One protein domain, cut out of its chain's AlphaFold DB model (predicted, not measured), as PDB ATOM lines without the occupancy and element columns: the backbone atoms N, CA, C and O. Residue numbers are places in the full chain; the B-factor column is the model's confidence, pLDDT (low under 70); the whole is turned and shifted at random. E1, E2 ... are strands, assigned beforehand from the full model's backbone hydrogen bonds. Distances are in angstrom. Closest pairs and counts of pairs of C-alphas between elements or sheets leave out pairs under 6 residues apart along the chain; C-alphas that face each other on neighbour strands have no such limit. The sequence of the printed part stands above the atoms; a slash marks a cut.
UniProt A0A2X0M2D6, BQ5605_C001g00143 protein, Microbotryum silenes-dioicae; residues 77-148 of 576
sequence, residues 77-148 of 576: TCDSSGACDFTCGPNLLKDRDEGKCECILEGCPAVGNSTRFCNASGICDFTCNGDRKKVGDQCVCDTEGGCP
ATOM      1  N   THR A  77      45.605 124.423 145.816       80.81
ATOM      2  CA  THR A  77      46.878 123.725 145.624       80.81
ATOM      3  C   THR A  77      47.774 124.541 144.696       80.81
ATOM      4  O   THR A  77      47.330 125.103 143.701       80.81
ATOM      5  N   CYS A  78      49.054 124.644 145.042       80.06
ATOM      6  CA  CYS A  78      50.056 125.325 144.224       80.06
ATOM      7  C   CYS A  78      50.882 124.243 143.509       80.06
ATOM      8  O   CYS A  78      51.401 123.332 144.161       80.06
ATOM      9  N   ASP A  79      50.989 124.314 142.184       77.56
ATOM     10  CA  ASP A  79      51.833 123.387 141.432       77.56
ATOM     11  C   ASP A  79      53.321 123.780 141.502       77.56
ATOM     12  O   ASP A  79      53.707 124.829 142.025       77.56
ATOM     13  N   SER A  80      54.194 122.929 140.956       71.50
ATOM     14  CA  SER A  80      55.646 123.164 140.955       71.50
ATOM     15  C   SER A  80      56.101 124.396 140.152       71.50
ATOM     16  O   SER A  80      57.263 124.783 140.260       71.50
ATOM     17  N   SER A  81      55.212 125.015 139.365       72.12
ATOM     18  CA  SER A  81      55.466 126.267 138.637       72.12
ATOM     19  C   SER A  81      55.048 127.518 139.425       72.12
ATOM     20  O   SER A  81      55.335 128.639 139.004       72.12
ATOM     21  N   GLY A  82      54.422 127.336 140.595       77.31
ATOM     22  CA  GLY A  82      53.864 128.412 141.412       77.31
ATOM     23  C   GLY A  82      52.476 128.868 140.954       77.31
ATOM     24  O   GLY A  82      51.989 129.890 141.443       77.31
ATOM     25  N   ALA A  83      51.834 128.138 140.034       76.38
ATOM     26  CA  ALA A  83      50.460 128.401 139.635       76.38
ATOM     27  C   ALA A  83      49.497 127.847 140.694       76.38
ATOM     28  O   ALA A  83      49.636 126.716 141.161       76.38
ATOM     29  N   CYS A  84      48.539 128.680 141.094       79.44
ATOM     30  CA  CYS A  84      47.536 128.350 142.097       79.44
ATOM     31  C   CYS A  84      46.301 127.777 141.397       79.44
ATOM     32  O   CYS A  84      45.679 128.483 140.603       79.44
ATOM     33  N   ASP A  85      45.926 126.542 141.709       81.56
ATOM     34  CA  ASP A  85      44.629 125.975 141.348       81.56
ATOM     35  C   ASP A  85      43.797 125.734 142.615       81.56
ATOM     36  O   ASP A  85      44.317 125.737 143.730       81.56
ATOM     37  N   PHE A  86      42.491 125.562 142.468       80.88
ATOM     38  CA  PHE A  86      41.614 125.213 143.577       80.88
ATOM     39  C   PHE A  86      40.561 124.206 143.136       80.88
ATOM     40  O   PHE A  86      40.006 124.288 142.038       80.88
ATOM     41  N   THR A  87      40.287 123.251 144.021       81.19
ATOM     42  CA  THR A  87      39.263 122.223 143.822       81.19
ATOM     43  C   THR A  87      38.081 122.520 144.734       81.19
ATOM     44  O   THR A  87      38.243 122.607 145.955       81.19
ATOM     45  N   CYS A  88      36.901 122.699 144.144       80.88
ATOM     46  CA  CYS A  88      35.656 122.886 144.882       80.88
ATOM     47  C   CYS A  88      35.211 121.573 145.547       80.88
ATOM     48  O   CYS A  88      35.515 120.484 145.058       80.88
ATOM     49  N   GLY A  89      34.490 121.665 146.669       73.69
ATOM     50  CA  GLY A  89      33.891 120.491 147.314       73.69
ATOM     51  C   GLY A  89      32.928 119.719 146.385       73.69
ATOM     52  O   GLY A  89      32.440 120.283 145.409       73.69
ATOM     53  N   PRO A  90      32.600 118.450 146.696       63.72
ATOM     54  CA  PRO A  90      31.951 117.489 145.785       63.72
ATOM     55  C   PRO A  90      30.559 117.870 145.237       63.72
ATOM     56  O   PRO A  90      30.048 117.155 144.383       63.72
ATOM     57  N   ASN A  91      29.968 118.987 145.679       65.50
ATOM     58  CA  ASN A  91      28.654 119.480 145.238       65.50
ATOM     59  C   ASN A  91      28.689 120.933 144.712       65.50
ATOM     60  O   ASN A  91      27.644 121.571 144.583       65.50
ATOM     61  N   LEU A  92      29.882 121.473 144.455       72.25
ATOM     62  CA  LEU A  92      30.091 122.840 143.985       72.25
ATOM     63  C   LEU A  92      30.812 122.805 142.629       72.25
ATOM     64  O   LEU A  92      31.807 122.092 142.490       72.25
ATOM     65  N   LEU A  93      30.359 123.580 141.640       70.56
ATOM     66  CA  LEU A  93      31.135 123.800 140.415       70.56
ATOM     67  C   LEU A  93      31.955 125.084 140.530       70.56
ATOM     68  O   LEU A  93      31.549 126.066 141.149       70.56
ATOM     69  N   LYS A  94      33.139 125.042 139.917       67.69
ATOM     70  CA  LYS A  94      34.037 126.181 139.770       67.69
ATOM     71  C   LYS A  94      33.436 127.125 138.735       67.69
ATOM     72  O   LYS A  94      33.399 126.774 137.554       67.69
ATOM     73  N   ASP A  95      32.987 128.295 139.172       67.44
ATOM     74  CA  ASP A  95      32.677 129.374 138.248       67.44
ATOM     75  C   ASP A  95      33.988 129.807 137.584       67.44
ATOM     76  O   ASP A  95      34.982 130.144 138.245       67.44
ATOM     77  N   ARG A  96      34.006 129.696 136.256       56.06
ATOM     78  CA  ARG A  96      35.202 129.853 135.438       56.06
ATOM     79  C   ARG A  96      35.650 131.313 135.362       56.06
ATOM     80  O   ARG A  96      36.837 131.536 135.130       56.06
ATOM     81  N   ASP A  97      34.745 132.258 135.614       57.25
ATOM     82  CA  ASP A  97      34.995 133.681 135.391       57.25
ATOM     83  C   ASP A  97      35.287 134.459 136.689       57.25
ATOM     84  O   ASP A  97      36.053 135.422 136.660       57.25
ATOM     85  N   GLU A  98      34.784 134.014 137.850       64.19
ATOM     86  CA  GLU A  98      34.961 134.735 139.129       64.19
ATOM     87  C   GLU A  98      35.836 134.029 140.174       64.19
ATOM     88  O   GLU A  98      36.135 134.599 141.227       64.19
ATOM     89  N   GLY A  99      36.270 132.794 139.919       70.31
ATOM     90  CA  GLY A  99      37.132 132.072 140.855       70.31
ATOM     91  C   GLY A  99      36.420 131.626 142.145       70.31
ATOM     92  O   GLY A  99      37.071 131.471 143.179       70.31
ATOM     93  N   LYS A 100      35.095 131.437 142.103       77.38
ATOM     94  CA  LYS A 100      34.258 131.004 143.236       77.38
ATOM     95  C   LYS A 100      33.692 129.602 143.002       77.38
ATOM     96  O   LYS A 100      33.594 129.135 141.870       77.38
ATOM     97  N   CYS A 101      33.325 128.927 144.087       78.50
ATOM     98  CA  CYS A 101      32.643 127.636 144.052       78.50
ATOM     99  C   CYS A 101      31.145 127.849 144.300       78.50
ATOM    100  O   CYS A 101      30.761 128.215 145.412       78.50
ATOM    101  N   GLU A 102      30.311 127.618 143.286       79.31
ATOM    102  CA  GLU A 102      28.857 127.783 143.376       79.31
ATOM    103  C   GLU A 102      28.139 126.436 143.483       79.31
ATOM    104  O   GLU A 102      28.511 125.447 142.846       79.31
ATOM    105  N   CYS A 103      27.098 126.388 144.314       80.38
ATOM    106  CA  CYS A 103      26.261 125.206 144.486       80.38
ATOM    107  C   CYS A 103      25.281 125.096 143.322       80.38
ATOM    108  O   CYS A 103      24.543 126.037 143.034       80.38
ATOM    109  N   ILE A 104      25.252 123.931 142.676       80.44
ATOM    110  CA  ILE A 104      24.357 123.676 141.548       80.44
ATOM    111  C   ILE A 104      23.306 122.665 141.952       80.44
ATOM    112  O   ILE A 104      23.605 121.562 142.409       80.44
ATOM    113  N   LEU A 105      22.057 123.050 141.705       75.75
ATOM    114  CA  LEU A 105      20.870 122.288 142.067       75.75
ATOM    115  C   LEU A 105      20.912 120.837 141.559       75.75
ATOM    116  O   LEU A 105      20.428 119.931 142.233       75.75
ATOM    117  N   GLU A 106      21.491 120.609 140.379       79.88
ATOM    118  CA  GLU A 106      21.603 119.281 139.768       79.88
ATOM    119  C   GLU A 106      22.583 118.351 140.492       79.88
ATOM    120  O   GLU A 106      22.337 117.145 140.523       79.88
ATOM    121  N   GLY A 107      23.627 118.903 141.124       74.25
ATOM    122  CA  GLY A 107      24.616 118.154 141.902       74.25
ATOM    123  C   GLY A 107      24.133 117.760 143.300       74.25
ATOM    124  O   GLY A 107      24.736 116.902 143.942       74.25
ATOM    125  N   CYS A 108      23.028 118.339 143.776       81.12
ATOM    126  CA  CYS A 108      22.471 117.985 145.074       81.12
ATOM    127  C   CYS A 108      21.815 116.592 145.049       81.12
ATOM    128  O   CYS A 108      20.996 116.323 144.155       81.12
ATOM    129  N   PRO A 109      22.111 115.719 146.037       76.50
ATOM    130  CA  PRO A 109      21.583 114.361 146.090       76.50
ATOM    131  C   PRO A 109      20.053 114.371 146.078       76.50
ATOM    132  O   PRO A 109      19.405 115.108 146.823       76.50
ATOM    133  N   ALA A 110      19.465 113.564 145.195       77.56
ATOM    134  CA  ALA A 110      18.018 113.482 145.059       77.56
ATOM    135  C   ALA A 110      17.417 112.732 146.257       77.56
ATOM    136  O   ALA A 110      17.601 111.522 146.398       77.56
ATOM    137  N   VAL A 111      16.667 113.447 147.099       81.62
ATOM    138  CA  VAL A 111      15.860 112.856 148.173       81.62
ATOM    139  C   VAL A 111      14.425 112.695 147.667       81.62
ATOM    140  O   VAL A 111      13.844 113.612 147.091       81.62
ATOM    141  N   GLY A 112      13.846 111.503 147.820       79.44
ATOM    142  CA  GLY A 112      12.496 111.219 147.326       79.44
ATOM    143  C   GLY A 112      11.429 112.079 148.015       79.44
ATOM    144  O   GLY A 112      11.410 112.167 149.242       79.44
ATOM    145  N   ASN A 113      10.510 112.658 147.231       75.44
ATOM    146  CA  ASN A 113       9.460 113.580 147.690       75.44
ATOM    147  C   ASN A 113       9.998 114.815 148.417       75.44
ATOM    148  O   ASN A 113       9.469 115.198 149.457       75.44
ATOM    149  N   SER A 114      11.029 115.447 147.865       87.06
ATOM    150  CA  SER A 114      11.485 116.755 148.311       87.06
ATOM    151  C   SER A 114      11.735 117.706 147.145       87.06
ATOM    152  O   SER A 114      11.914 117.293 145.998       87.06
ATOM    153  N   THR A 115      11.741 118.996 147.451       86.38
ATOM    154  CA  THR A 115      12.256 120.052 146.590       86.38
ATOM    155  C   THR A 115      13.632 120.436 147.119       86.38
ATOM    156  O   THR A 115      13.758 120.942 148.234       86.38
ATOM    157  N   ARG A 116      14.676 120.127 146.347       90.62
ATOM    158  CA  ARG A 116      16.071 120.465 146.670       90.62
ATOM    159  C   ARG A 116      16.345 121.943 146.406       90.62
ATOM    160  O   ARG A 116      15.769 122.510 145.482       90.62
ATOM    161  N   PHE A 117      17.235 122.537 147.188       89.56
ATOM    162  CA  PHE A 117      17.724 123.902 147.015       89.56
ATOM    163  C   PHE A 117      19.149 124.029 147.565       89.56
ATOM    164  O   PHE A 117      19.580 123.249 148.410       89.56
ATOM    165  N   CYS A 118      19.895 125.020 147.086       86.81
ATOM    166  CA  CYS A 118      21.162 125.408 147.695       86.81
ATOM    167  C   CYS A 118      20.867 126.468 148.754       86.81
ATOM    168  O   CYS A 118      20.258 127.494 148.449       86.81
ATOM    169  N   ASN A 119      21.251 126.219 150.005       84.44
ATOM    170  CA  ASN A 119      21.088 127.229 151.043       84.44
ATOM    171  C   ASN A 119      22.121 128.363 150.877       84.44
ATOM    172  O   ASN A 119      23.060 128.265 150.085       84.44
ATOM    173  N   ALA A 120      21.972 129.443 151.649       76.56
ATOM    174  CA  ALA A 120      22.861 130.608 151.581       76.56
ATOM    175  C   ALA A 120      24.339 130.298 151.911       76.56
ATOM    176  O   ALA A 120      25.216 131.105 151.620       76.56
ATOM    177  N   SER A 121      24.627 129.136 152.505       77.94
ATOM    178  CA  SER A 121      25.985 128.662 152.795       77.94
ATOM    179  C   SER A 121      26.583 127.811 151.668       77.94
ATOM    180  O   SER A 121      27.696 127.311 151.816       77.94
ATOM    181  N   GLY A 122      25.865 127.624 150.554       76.81
ATOM    182  CA  GLY A 122      26.301 126.787 149.435       76.81
ATOM    183  C   GLY A 122      26.216 125.286 149.723       76.81
ATOM    184  O   GLY A 122      26.855 124.495 149.034       76.81
ATOM    185  N   ILE A 123      25.449 124.876 150.737       82.06
ATOM    186  CA  ILE A 123      25.217 123.466 151.066       82.06
ATOM    187  C   ILE A 123      23.863 123.048 150.486       82.06
ATOM    188  O   ILE A 123      22.872 123.775 150.592       82.06
ATOM    189  N   CYS A 124      23.827 121.864 149.876       84.06
ATOM    190  CA  CYS A 124      22.596 121.246 149.402       84.06
ATOM    191  C   CYS A 124      21.651 120.947 150.568       84.06
ATOM    192  O   CYS A 124      22.010 120.220 151.494       84.06
ATOM    193  N   ASP A 125      20.434 121.468 150.487       90.19
ATOM    194  CA  ASP A 125      19.353 121.205 151.428       90.19
ATOM    195  C   ASP A 125      18.061 120.864 150.658       90.19
ATOM    196  O   ASP A 125      18.005 120.938 149.426       90.19
ATOM    197  N   PHE A 126      17.024 120.412 151.354       92.06
ATOM    198  CA  PHE A 126      15.759 120.028 150.744       92.06
ATOM    199  C   PHE A 126      14.565 120.244 151.675       92.06
ATOM    200  O   PHE A 126      14.652 120.082 152.894       92.06
ATOM    201  N   THR A 127      13.415 120.555 151.077       88.81
ATOM    202  CA  THR A 127      12.116 120.631 151.756       88.81
ATOM    203  C   THR A 127      11.266 119.445 151.334       88.81
ATOM    204  O   THR A 127      11.128 119.191 150.143       88.81
ATOM    205  N   CYS A 128      10.695 118.704 152.279       88.12
ATOM    206  CA  CYS A 128       9.810 117.588 151.957       88.12
ATOM    207  C   CYS A 128       8.488 118.079 151.351       88.12
ATOM    208  O   CYS A 128       7.906 119.050 151.822       88.12
ATOM    209  N   ASN A 129       8.025 117.405 150.300       82.12
ATOM    210  CA  ASN A 129       6.771 117.696 149.612       82.12
ATOM    211  C   ASN A 129       5.603 116.981 150.319       82.12
ATOM    212  O   ASN A 129       5.730 115.812 150.699       82.12
ATOM    213  N   GLY A 130       4.451 117.654 150.422       82.88
ATOM    214  CA  GLY A 130       3.238 117.128 151.069       82.88
ATOM    215  C   GLY A 130       3.351 117.043 152.596       82.88
ATOM    216  O   GLY A 130       4.126 117.778 153.200       82.88
ATOM    217  N   ASP A 131       2.623 116.111 153.214       78.06
ATOM    218  CA  ASP A 131       2.536 115.940 154.682       78.06
ATOM    219  C   ASP A 131       3.732 115.167 155.281       78.06
ATOM    220  O   ASP A 131       3.607 114.357 156.202       78.06
ATOM    221  N   ARG A 132       4.919 115.341 154.696       76.50
ATOM    222  CA  ARG A 132       6.139 114.631 155.090       76.50
ATOM    223  C   ARG A 132       7.056 115.563 155.859       76.50
ATOM    224  O   ARG A 132       7.264 116.705 155.461       76.50
ATOM    225  N   LYS A 133       7.686 115.044 156.911       85.81
ATOM    226  CA  LYS A 133       8.678 115.785 157.695       85.81
ATOM    227  C   LYS A 133      10.092 115.305 157.395       85.81
ATOM    228  O   LYS A 133      10.329 114.122 157.136       85.81
ATOM    229  N   LYS A 134      11.035 116.242 157.440       87.69
ATOM    230  CA  LYS A 134      12.464 115.960 157.300       87.69
ATOM    231  C   LYS A 134      12.972 115.320 158.594       87.69
ATOM    232  O   LYS A 134      12.919 115.948 159.648       87.69
ATOM    233  N   VAL A 135      13.458 114.083 158.518       87.06
ATOM    234  CA  VAL A 135      14.142 113.397 159.628       87.06
ATOM    235  C   VAL A 135      15.483 112.905 159.097       87.06
ATOM    236  O   VAL A 135      15.543 111.965 158.306       87.06
ATOM    237  N   GLY A 136      16.562 113.582 159.495       87.75
ATOM    238  CA  GLY A 136      17.881 113.386 158.890       87.75
ATOM    239  C   GLY A 136      17.869 113.716 157.393       87.75
ATOM    240  O   GLY A 136      17.312 114.736 156.983       87.75
ATOM    241  N   ASP A 137      18.432 112.818 156.585       84.81
ATOM    242  CA  ASP A 137      18.549 112.964 155.126       84.81
ATOM    243  C   ASP A 137      17.361 112.355 154.354       84.81
ATOM    244  O   ASP A 137      17.469 112.035 153.170       84.81
ATOM    245  N   GLN A 138      16.214 112.155 155.015       83.56
ATOM    246  CA  GLN A 138      15.029 111.544 154.409       83.56
ATOM    247  C   GLN A 138      13.733 112.294 154.741       83.56
ATOM    248  O   GLN A 138      13.584 112.910 155.797       83.56
ATOM    249  N   CYS A 139      12.767 112.193 153.826       82.31
ATOM    250  CA  CYS A 139      11.389 112.625 154.035       82.31
ATOM    251  C   CYS A 139      10.535 111.444 154.495       82.31
ATOM    252  O   CYS A 139      10.230 110.547 153.703       82.31
ATOM    253  N   VAL A 140      10.132 111.461 155.763       80.25
ATOM    254  CA  VAL A 140       9.316 110.408 156.387       80.25
ATOM    255  C   VAL A 140       7.882 110.894 156.564       80.25
ATOM    256  O   VAL A 140       7.642 112.085 156.772       80.25
ATOM    257  N   CYS A 141       6.923 109.973 156.453       74.69
ATOM    258  CA  CYS A 141       5.513 110.275 156.687       74.69
ATOM    259  C   CYS A 141       5.313 110.722 158.141       74.69
ATOM    260  O   CYS A 141       5.871 110.100 159.051       74.69
ATOM    261  N   ASP A 142       4.525 111.775 158.361       70.31
ATOM    262  CA  ASP A 142       4.122 112.123 159.718       70.31
ATOM    263  C   ASP A 142       3.159 111.052 160.253       70.31
ATOM    264  O   ASP A 142       2.230 110.611 159.572       70.31
ATOM    265  N   THR A 143       3.441 110.538 161.445       59.28
ATOM    266  CA  THR A 143       2.911 109.259 161.946       59.28
ATOM    267  C   THR A 143       1.454 109.297 162.408       59.28
ATOM    268  O   THR A 143       0.972 108.302 162.937       59.28
ATOM    269  N   GLU A 144       0.720 110.384 162.177       58.09
ATOM    270  CA  GLU A 144      -0.676 110.500 162.622       58.09
ATOM    271  C   GLU A 144      -1.714 110.172 161.531       58.09
ATOM    272  O   GLU A 144      -2.900 110.083 161.832       58.09
ATOM    273  N   GLY A 145      -1.288 109.894 160.286       57.78
ATOM    274  CA  GLY A 145      -2.207 109.693 159.151       57.78
ATOM    275  C   GLY A 145      -2.018 108.455 158.264       57.78
ATOM    276  O   GLY A 145      -2.757 108.329 157.299       57.78
ATOM    277  N   GLY A 146      -1.068 107.550 158.549       56.25
ATOM    278  CA  GLY A 146      -0.900 106.262 157.843       56.25
ATOM    279  C   GLY A 146      -0.710 106.347 156.314       56.25
ATOM    280  O   GLY A 146      -1.668 106.393 155.552       56.25
ATOM    281  N   CYS A 147       0.536 106.277 155.833       57.38
ATOM    282  CA  CYS A 147       0.814 106.195 154.392       57.38
ATOM    283  C   CYS A 147       0.215 104.903 153.774       57.38
ATOM    284  O   CYS A 147       0.363 103.829 154.364       57.38
ATOM    285  N   PRO A 148      -0.447 104.968 152.598       59.12
ATOM    286  CA  PRO A 148      -1.040 103.796 151.961       59.12
ATOM    287  C   PRO A 148       0.034 102.751 151.626       59.12
ATOM    288  O   PRO A 148       1.075 103.055 151.046       59.12
TER     289      PRO A 148
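AT A GLANCE: This is residues 77 to 148 of the 576 residues of the protein "BQ5605_C001g00143 protein" of Microbotryum silenes-dioicae (UniProt A0A2X0M2D6). What does the model look like? Three small two-stranded hairpins, E2 with E3, E4 with E5 and E6 with E7, follow one another in a thin rod, E4 and E5 in the middle. E1 carries the rod on beyond E2 and E3, and residues 79 to 84, of which 84 belongs to E1, stick out there. What is it made of? The printed part has 72 residues, no named helix and seven strands, E1 to E7 in that order, which hold 29 residues, under half; the class is all strand, and each hairpin is a separate antiparallel sheet. How large is it? It is extended, with a radius of gyration of the C-alphas of 18.0 A and spans of 63 by 20 by 17 A.

HOW THE PARTS SIT: Which strands pair? E4, residues 114 to 118, and E5, residues 124 to 128, form an antiparallel hairpin at 152 degrees, with N 115 and O 127 2.8 A apart. E2, residues 92 to 94, and E3, residues 101 to 103, form another at 140 degrees, with N 93 and O 102 at 2.9 A. E6, residues 132 to 135, and E7, residues 138 to 141, form a third at 135 degrees, with N 133 and O 140 at 3.0 A. How near do the hairpins come? The closest C-alphas of E3 and E4, Cys 103 and Cys 118, are 6.0 A apart; those of E5 and E7, Cys 128 and Cys 139, 5.6 A. Where is E1? E1, residues 84 to 88, pairs with no named strand, and is apart from E7; residues 77 to 78 pair antiparallel with its residues 84 to 85.

IN THESE COORDINATES: Where does E1 begin? C-alpha 84 is at (47.536, 128.350, 142.097), and E1 is 13.4 A long. Where do E4 and E7 end? C-alpha 118 is at (21.162, 125.408, 147.695), and C-alpha 141 at (5.513, 110.275, 156.687).

THE WHOLE: How far does it reach? The two C-alphas farthest apart, those of Ser 81 and Gly 145, are 63.4 A apart. Is it continuous? The printed part has no cut, and no link is long. Where is confidence low? The pLDDT is under 70 at residues 90 to 91, 94 to 98 and 143 to 148.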